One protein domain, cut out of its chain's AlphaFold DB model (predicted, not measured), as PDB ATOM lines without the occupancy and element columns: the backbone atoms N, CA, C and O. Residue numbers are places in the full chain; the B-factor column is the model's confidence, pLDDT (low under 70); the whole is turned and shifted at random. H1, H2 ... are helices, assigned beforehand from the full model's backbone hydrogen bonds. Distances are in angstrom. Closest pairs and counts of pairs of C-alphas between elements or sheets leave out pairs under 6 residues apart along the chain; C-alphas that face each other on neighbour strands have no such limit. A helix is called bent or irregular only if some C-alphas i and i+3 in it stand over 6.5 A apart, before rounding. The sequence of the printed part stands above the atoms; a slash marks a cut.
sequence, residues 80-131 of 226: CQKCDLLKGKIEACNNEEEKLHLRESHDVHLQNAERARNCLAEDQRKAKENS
ATOM      1  N   CYS A  80      38.767  30.876 -43.982       86.25
ATOM      2  CA  CYS A  80      40.009  30.829 -43.230       86.25
ATOM      3  C   CYS A  80      39.683  30.674 -41.742       86.25
ATOM      4  O   CYS A  80      39.132  31.596 -41.140       86.25
ATOM      5  N   GLN A  81      40.111  29.563 -41.139       86.50
ATOM      6  CA  GLN A  81      39.915  29.286 -39.712       86.50
ATOM      7  C   GLN A  81      40.390  30.440 -38.812       86.50
ATOM      8  O   GLN A  81      39.734  30.765 -37.826       86.50
ATOM      9  N   LYS A  82      41.515  31.089 -39.153       88.50
ATOM     10  CA  LYS A  82      42.025  32.241 -38.394       88.50
ATOM     11  C   LYS A  82      41.106  33.457 -38.520       88.50
ATOM     12  O   LYS A  82      40.858  34.115 -37.514       88.50
ATOM     13  N   CYS A  83      40.590  33.746 -39.717       90.75
ATOM     14  CA  CYS A  83      39.624  34.831 -39.903       90.75
ATOM     15  C   CYS A  83      38.338  34.572 -39.122       90.75
ATOM     16  O   CYS A  83      37.862  35.472 -38.437       90.75
ATOM     17  N   ASP A  84      37.797  33.357 -39.196       90.31
ATOM     18  CA  ASP A  84      36.552  33.010 -38.507       90.31
ATOM     19  C   ASP A  84      36.728  33.078 -36.983       90.31
ATOM     20  O   ASP A  84      35.885  33.644 -36.290       90.31
ATOM     21  N   LEU A  85      37.872  32.610 -36.465       92.25
ATOM     22  CA  LEU A  85      38.232  32.748 -35.053       92.25
ATOM     23  C   LEU A  85      38.312  34.219 -34.623       92.25
ATOM     24  O   LEU A  85      37.769  34.584 -33.582       92.25
ATOM     25  N   LEU A  86      39.003  35.063 -35.394       92.38
ATOM     26  CA  LEU A  86      39.157  36.483 -35.071       92.38
ATOM     27  C   LEU A  86      37.816  37.216 -35.127       92.38
ATOM     28  O   LEU A  86      37.522  37.984 -34.216       92.38
ATOM     29  N   LYS A  87      36.975  36.936 -36.128       90.88
ATOM     30  CA  LYS A  87      35.617  37.492 -36.216       90.88
ATOM     31  C   LYS A  87      34.771  37.110 -35.009       90.88
ATOM     32  O   LYS A  87      34.232  37.999 -34.363       90.88
ATOM     33  N   GLY A  88      34.735  35.823 -34.659       91.56
ATOM     34  CA  GLY A  88      33.992  35.361 -33.487       91.56
ATOM     35  C   GLY A  88      34.470  36.032 -32.196       91.56
ATOM     36  O   GLY A  88      33.655  36.455 -31.381       91.56
ATOM     37  N   LYS A  89      35.789  36.219 -32.035       93.56
ATOM     38  CA  LYS A  89      36.348  36.967 -30.898       93.56
ATOM     39  C   LYS A  89      35.946  38.444 -30.904       93.56
ATOM     40  O   LYS A  89      35.613  38.967 -29.852       93.56
ATOM     41  N   ILE A  90      35.955  39.108 -32.061       92.69
ATOM     42  CA  ILE A  90      35.561  40.520 -32.199       92.69
ATOM     43  C   ILE A  90      34.079  40.720 -31.859       92.69
ATOM     44  O   ILE A  90      33.734  41.706 -31.213       92.69
ATOM     45  N   GLU A  91      33.212  39.807 -32.301       91.88
ATOM     46  CA  GLU A  91      31.766  39.856 -32.052       91.88
ATOM     47  C   GLU A  91      31.421  39.605 -30.580       91.88
ATOM     48  O   GLU A  91      30.511  40.236 -30.050       91.88
ATOM     49  N   ALA A  92      32.169  38.726 -29.910       93.31
ATOM     50  CA  ALA A  92      31.980  38.413 -28.496       93.31
ATOM     51  C   ALA A  92      32.680  39.394 -27.532       93.31
ATOM     52  O   ALA A  92      32.438  39.340 -26.325       93.31
ATOM     53  N   CYS A  93      33.572  40.259 -28.027       91.56
ATOM     54  CA  CYS A  93      34.364  41.158 -27.190       91.56
ATOM     55  C   CYS A  93      33.591  42.443 -26.842       91.56
ATOM     56  O   CYS A  93      33.176  43.201 -27.722       91.56
ATOM     57  N   ASN A  94      33.456  42.704 -25.538       92.81
ATOM     58  CA  ASN A  94      32.822  43.909 -24.992       92.81
ATOM     59  C   ASN A  94      33.822  45.043 -24.697       92.81
ATOM     60  O   ASN A  94      33.407  46.171 -24.443       92.81
ATOM     61  N   ASN A  95      35.128  44.748 -24.687       95.50
ATOM     62  CA  ASN A  95      36.181  45.733 -24.458       95.50
ATOM     63  C   ASN A  95      36.648  46.312 -25.803       95.50
ATOM     64  O   ASN A  95      37.184  45.593 -26.643       95.50
ATOM     65  N   GLU A  96      36.470  47.616 -26.003       93.25
ATOM     66  CA  GLU A  96      36.809  48.271 -27.271       93.25
ATOM     67  C   GLU A  96      38.321  48.298 -27.575       93.25
ATOM     68  O   GLU A  96      38.698  48.246 -28.745       93.25
ATOM     69  N   GLU A  97      39.198  48.291 -26.567       94.31
ATOM     70  CA  GLU A  97      40.657  48.232 -26.764       94.31
ATOM     71  C   GLU A  97      41.103  46.845 -27.253       94.31
ATOM     72  O   GLU A  97      41.830  46.715 -28.239       94.31
ATOM     73  N   GLU A  98      40.594  45.779 -26.633       93.88
ATOM     74  CA  GLU A  98      40.868  44.405 -27.071       93.88
ATOM     75  C   GLU A  98      40.281  44.140 -28.467       93.88
ATOM     76  O   GLU A  98      40.911  43.511 -29.323       93.88
ATOM     77  N   LYS A  99      39.091  44.680 -28.739       93.88
ATOM     78  CA  LYS A  99      38.444  44.610 -30.049       93.88
ATOM     79  C   LYS A  99      39.260  45.311 -31.133       93.88
ATOM     80  O   LYS A  99      39.336  44.790 -32.248       93.88
ATOM     81  N   LEU A 100      39.879  46.452 -30.820       93.94
ATOM     82  CA  LEU A 100      40.796  47.141 -31.726       93.94
ATOM     83  C   LEU A 100      42.005  46.254 -32.048       93.94
ATOM     84  O   LEU A 100      42.270  46.006 -33.222       93.94
ATOM     85  N   HIS A 101      42.653  45.670 -31.040       94.44
ATOM     86  CA  HIS A 101      43.782  44.760 -31.256       94.44
ATOM     87  C   HIS A 101      43.422  43.516 -32.082       94.44
ATOM     88  O   HIS A 101      44.190  43.080 -32.946       94.44
ATOM     89  N   LEU A 102      42.243  42.930 -31.861       94.75
ATOM     90  CA  LEU A 102      41.766  41.802 -32.663       94.75
ATOM     91  C   LEU A 102      41.541  42.197 -34.129       94.75
ATOM     92  O   LEU A 102      41.852  41.406 -35.025       94.75
ATOM     93  N   ARG A 103      41.039  43.414 -34.382       92.00
ATOM     94  CA  ARG A 103      40.886  43.967 -35.738       92.00
ATOM     95  C   ARG A 103      42.235  44.201 -36.402       92.00
ATOM     96  O   ARG A 103      42.425  43.728 -37.515       92.00
ATOM     97  N   GLU A 104      43.194  44.805 -35.708       93.69
ATOM     98  CA  GLU A 104      44.559  44.981 -36.220       93.69
ATOM     99  C   GLU A 104      45.203  43.635 -36.579       93.69
ATOM    100  O   GLU A 104      45.773  43.470 -37.657       93.69
ATOM    101  N   SER A 105      45.058  42.626 -35.713       93.44
ATOM    102  CA  SER A 105      45.564  41.274 -35.976       93.44
ATOM    103  C   SER A 105      44.918  40.639 -37.213       93.44
ATOM    104  O   SER A 105      45.584  39.948 -37.995       93.44
ATOM    105  N   HIS A 106      43.619  40.874 -37.401       92.81
ATOM    106  CA  HIS A 106      42.878  40.428 -38.574       92.81
ATOM    107  C   HIS A 106      43.340  41.153 -39.843       92.81
ATOM    108  O   HIS A 106      43.603  40.496 -40.850       92.81
ATOM    109  N   ASP A 107      43.537  42.467 -39.786       90.62
ATOM    110  CA  ASP A 107      43.988  43.271 -40.920       90.62
ATOM    111  C   ASP A 107      45.407  42.892 -41.345       90.62
ATOM    112  O   ASP A 107      45.652  42.649 -42.526       90.62
ATOM    113  N   VAL A 108      46.323  42.703 -40.391       94.06
ATOM    114  CA  VAL A 108      47.673  42.181 -40.662       94.06
ATOM    115  C   VAL A 108      47.605  40.799 -41.318       94.06
ATOM    116  O   VAL A 108      48.360  40.500 -42.246       94.06
ATOM    117  N   HIS A 109      46.702  39.924 -40.870       93.00
ATOM    118  CA  HIS A 109      46.519  38.616 -41.496       93.00
ATOM    119  C   HIS A 109      46.027  38.732 -42.951       93.00
ATOM    120  O   HIS A 109      46.564  38.039 -43.821       93.00
ATOM    121  N   LEU A 110      45.066  39.616 -43.227       89.44
ATOM    122  CA  LEU A 110      44.563  39.867 -44.580       89.44
ATOM    123  C   LEU A 110      45.631  40.481 -45.491       89.44
ATOM    124  O   LEU A 110      45.800  40.004 -46.613       89.44
ATOM    125  N   GLN A 111      46.390  41.463 -44.999       90.44
ATOM    126  CA  GLN A 111      47.499  42.085 -45.730       90.44
ATOM    127  C   GLN A 111      48.573  41.059 -46.102       90.44
ATOM    128  O   GLN A 111      49.035  41.021 -47.240       90.44
ATOM    129  N   ASN A 112      48.933  40.165 -45.177       90.75
ATOM    130  CA  ASN A 112      49.876  39.083 -45.462       90.75
ATOM    131  C   ASN A 112      49.336  38.108 -46.519       90.75
ATOM    132  O   ASN A 112      50.079  37.682 -47.404       90.75
ATOM    133  N   ALA A 113      48.044  37.768 -46.461       89.56
ATOM    134  CA  ALA A 113      47.410  36.906 -47.455       89.56
ATOM    135  C   ALA A 113      47.351  37.565 -48.844       89.56
ATOM    136  O   ALA A 113      47.546  36.894 -49.856       89.56
ATOM    137  N   GLU A 114      47.088  38.869 -48.910       89.62
ATOM    138  CA  GLU A 114      47.128  39.641 -50.151       89.62
ATOM    139  C   GLU A 114      48.547  39.719 -50.718       89.62
ATOM    140  O   GLU A 114      48.753  39.397 -51.888       89.62
ATOM    141  N   ARG A 115      49.537  40.023 -49.874       92.88
ATOM    142  CA  ARG A 115      50.950  40.022 -50.259       92.88
ATOM    143  C   ARG A 115      51.375  38.676 -50.843       92.88
ATOM    144  O   ARG A 115      51.962  38.657 -51.916       92.88
ATOM    145  N   ALA A 116      51.035  37.563 -50.193       90.88
ATOM    146  CA  ALA A 116      51.368  36.226 -50.688       90.88
ATOM    147  C   ALA A 116      50.756  35.939 -52.073       90.88
ATOM    148  O   ALA A 116      51.416  35.361 -52.934       90.88
ATOM    149  N   ARG A 117      49.514  36.383 -52.322       89.94
ATOM    150  CA  ARG A 117      48.870  36.255 -53.643       89.94
ATOM    151  C   ARG A 117      49.553  37.111 -54.703       89.94
ATOM    152  O   ARG A 117      49.686  36.657 -55.836       89.94
ATOM    153  N   ASN A 118      49.968  38.323 -54.342       93.56
ATOM    154  CA  ASN A 118      50.675  39.218 -55.251       93.56
ATOM    155  C   ASN A 118      52.052  38.648 -55.615       93.56
ATOM    156  O   ASN A 118      52.374  38.597 -56.797       93.56
ATOM    157  N   CYS A 119      52.798  38.126 -54.634       95.06
ATOM    158  CA  CYS A 119      54.062  37.429 -54.877       95.06
ATOM    159  C   CYS A 119      53.876  36.219 -55.799       95.06
ATOM    160  O   CYS A 119      54.607  36.092 -56.773       95.06
ATOM    161  N   LEU A 120      52.852  35.384 -55.567       94.62
ATOM    162  CA  LEU A 120      52.559  34.251 -56.451       94.62
ATOM    163  C   LEU A 120      52.301  34.703 -57.893       94.62
ATOM    164  O   LEU A 120      52.847  34.119 -58.824       94.62
ATOM    165  N   ALA A 121      51.481  35.736 -58.091       94.31
ATOM    166  CA  ALA A 121      51.174  36.244 -59.427       94.31
ATOM    167  C   ALA A 121      52.416  36.833 -60.123       94.31
ATOM    168  O   ALA A 121      52.627  36.616 -61.319       94.31
ATOM    169  N   GLU A 122      53.247  37.560 -59.377       95.88
ATOM    170  CA  GLU A 122      54.504  38.112 -59.874       95.88
ATOM    171  C   GLU A 122      55.492  37.007 -60.257       95.88
ATOM    172  O   GLU A 122      56.048  37.042 -61.354       95.88
ATOM    173  N   ASP A 123      55.655  35.993 -59.411       95.50
ATOM    174  CA  ASP A 123      56.556  34.870 -59.655       95.50
ATOM    175  C   ASP A 123      56.079  33.968 -60.795       95.50
ATOM    176  O   ASP A 123      56.895  33.487 -61.581       95.50
ATOM    177  N   GLN A 124      54.764  33.778 -60.944       94.94
ATOM    178  CA  GLN A 124      54.187  33.110 -62.112       94.94
ATOM    179  C   GLN A 124      54.572  33.841 -63.399       94.94
ATOM    180  O   GLN A 124      55.054  33.218 -64.344       94.94
ATOM    181  N   ARG A 125      54.413  35.170 -63.428       94.88
ATOM    182  CA  ARG A 125      54.814  35.997 -64.572       94.88
ATOM    183  C   ARG A 125      56.322  35.914 -64.811       94.88
ATOM    184  O   ARG A 125      56.752  35.685 -65.938       94.88
ATOM    185  N   LYS A 126      57.120  36.036 -63.751       93.88
ATOM    186  CA  LYS A 126      58.584  35.980 -63.798       93.88
ATOM    187  C   LYS A 126      59.089  34.650 -64.360       93.88
ATOM    188  O   LYS A 126      59.972  34.664 -65.216       93.88
ATOM    189  N   ALA A 127      58.513  33.529 -63.923       92.75
ATOM    190  CA  ALA A 127      58.848  32.192 -64.408       92.75
ATOM    191  C   ALA A 127      58.417  31.964 -65.868       92.75
ATOM    192  O   ALA A 127      59.141  31.301 -66.609       92.75
ATOM    193  N   LYS A 128      57.289  32.544 -66.309       91.88
ATOM    194  CA  LYS A 128      56.867  32.520 -67.724       91.88
ATOM    195  C   LYS A 128      57.818  33.313 -68.620       91.88
ATOM    196  O   LYS A 128      58.256  32.809 -69.648       91.88
ATOM    197  N   GLU A 129      58.156  34.538 -68.227       94.12
ATOM    198  CA  GLU A 129      59.003  35.437 -69.025       94.12
ATOM    199  C   GLU A 129      60.474  34.996 -69.061       94.12
ATOM    200  O   GLU A 129      61.160  35.222 -70.054       94.12
ATOM    201  N   ASN A 130      60.957  34.339 -68.002       91.69
ATOM    202  CA  ASN A 130      62.367  33.979 -67.827       91.69
ATOM    203  C   ASN A 130      62.548  32.471 -67.587       91.69
ATOM    204  O   ASN A 130      63.304  32.057 -66.706       91.69
ATOM    205  N   SER A 131      61.877  31.640 -68.386       87.19
ATOM    206  CA  SER A 131      61.830  30.173 -68.229       87.19
ATOM    207  C   SER A 131      63.186  29.455 -68.329       87.19
ATOM    208  O   SER A 131      63.312  28.305 -67.908       87.19
TER     209      SER A 131
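AT A GLANCE: This is residues 80 to 131 of the 226 residues of an uncharacterized protein of Camponotus floridanus (UniProt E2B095). One long straight helix, H2, makes the length of this domain, and a much shorter helix, H1, folds back beside its first part, like a hairpin with one short arm and one long one. Residues 111 to 131, of which 111 to 129 belong to H2, stick out free beyond the hairpin. The printed part has 52 residues with two named helices, H1 then H2 along the chain, and no named strand; the class is all helix. The whole is extended, with a radius of gyration of the C-alphas of 16.3 A, and its C-alphas span 54 by 18 by 8 A, a rod.

HOW THE PARTS SIT: Start with H2, residues 96 to 129, and look at its residues 99 to 106, with which alone it touches H1, residues 81 to 92. The closest C-alphas of the two are those of Lys 99 and Ile 90, 5.4 A apart, and 9 pairs of C-alphas are within 8 A. The two helices run opposite ways at a shallow tilt of 22 degrees, and they form a helical hairpin. Their centres are 17.3 A apart. In H1 and H2, every O i to N i+4 pair is within hydrogen-bond range.

IN THESE COORDINATES: Find C-alpha 96 at (36.809, 48.271, -27.271); from there H2 runs 49.0 A to C-alpha 129 at (59.003, 35.437, -69.025). Then go to C-alpha 81 at (39.915, 29.286, -39.712), where H1 begins; its first and last C-alphas, those of Gln 81 and Ala 92, are 16.5 A apart. Neither helix is bent.

THE WHOLE: The two C-alphas farthest apart are those of Asn 94 and Ser 131, at 53.8 A. Without the stretch that stands free, the body has 31 residues and spans 24 by 16 by 7 A. The link from H1 to H2, three residues, is tight. The printed part has no cut. The mean pLDDT of the printed part is 92.4, and no printed residue is under 70.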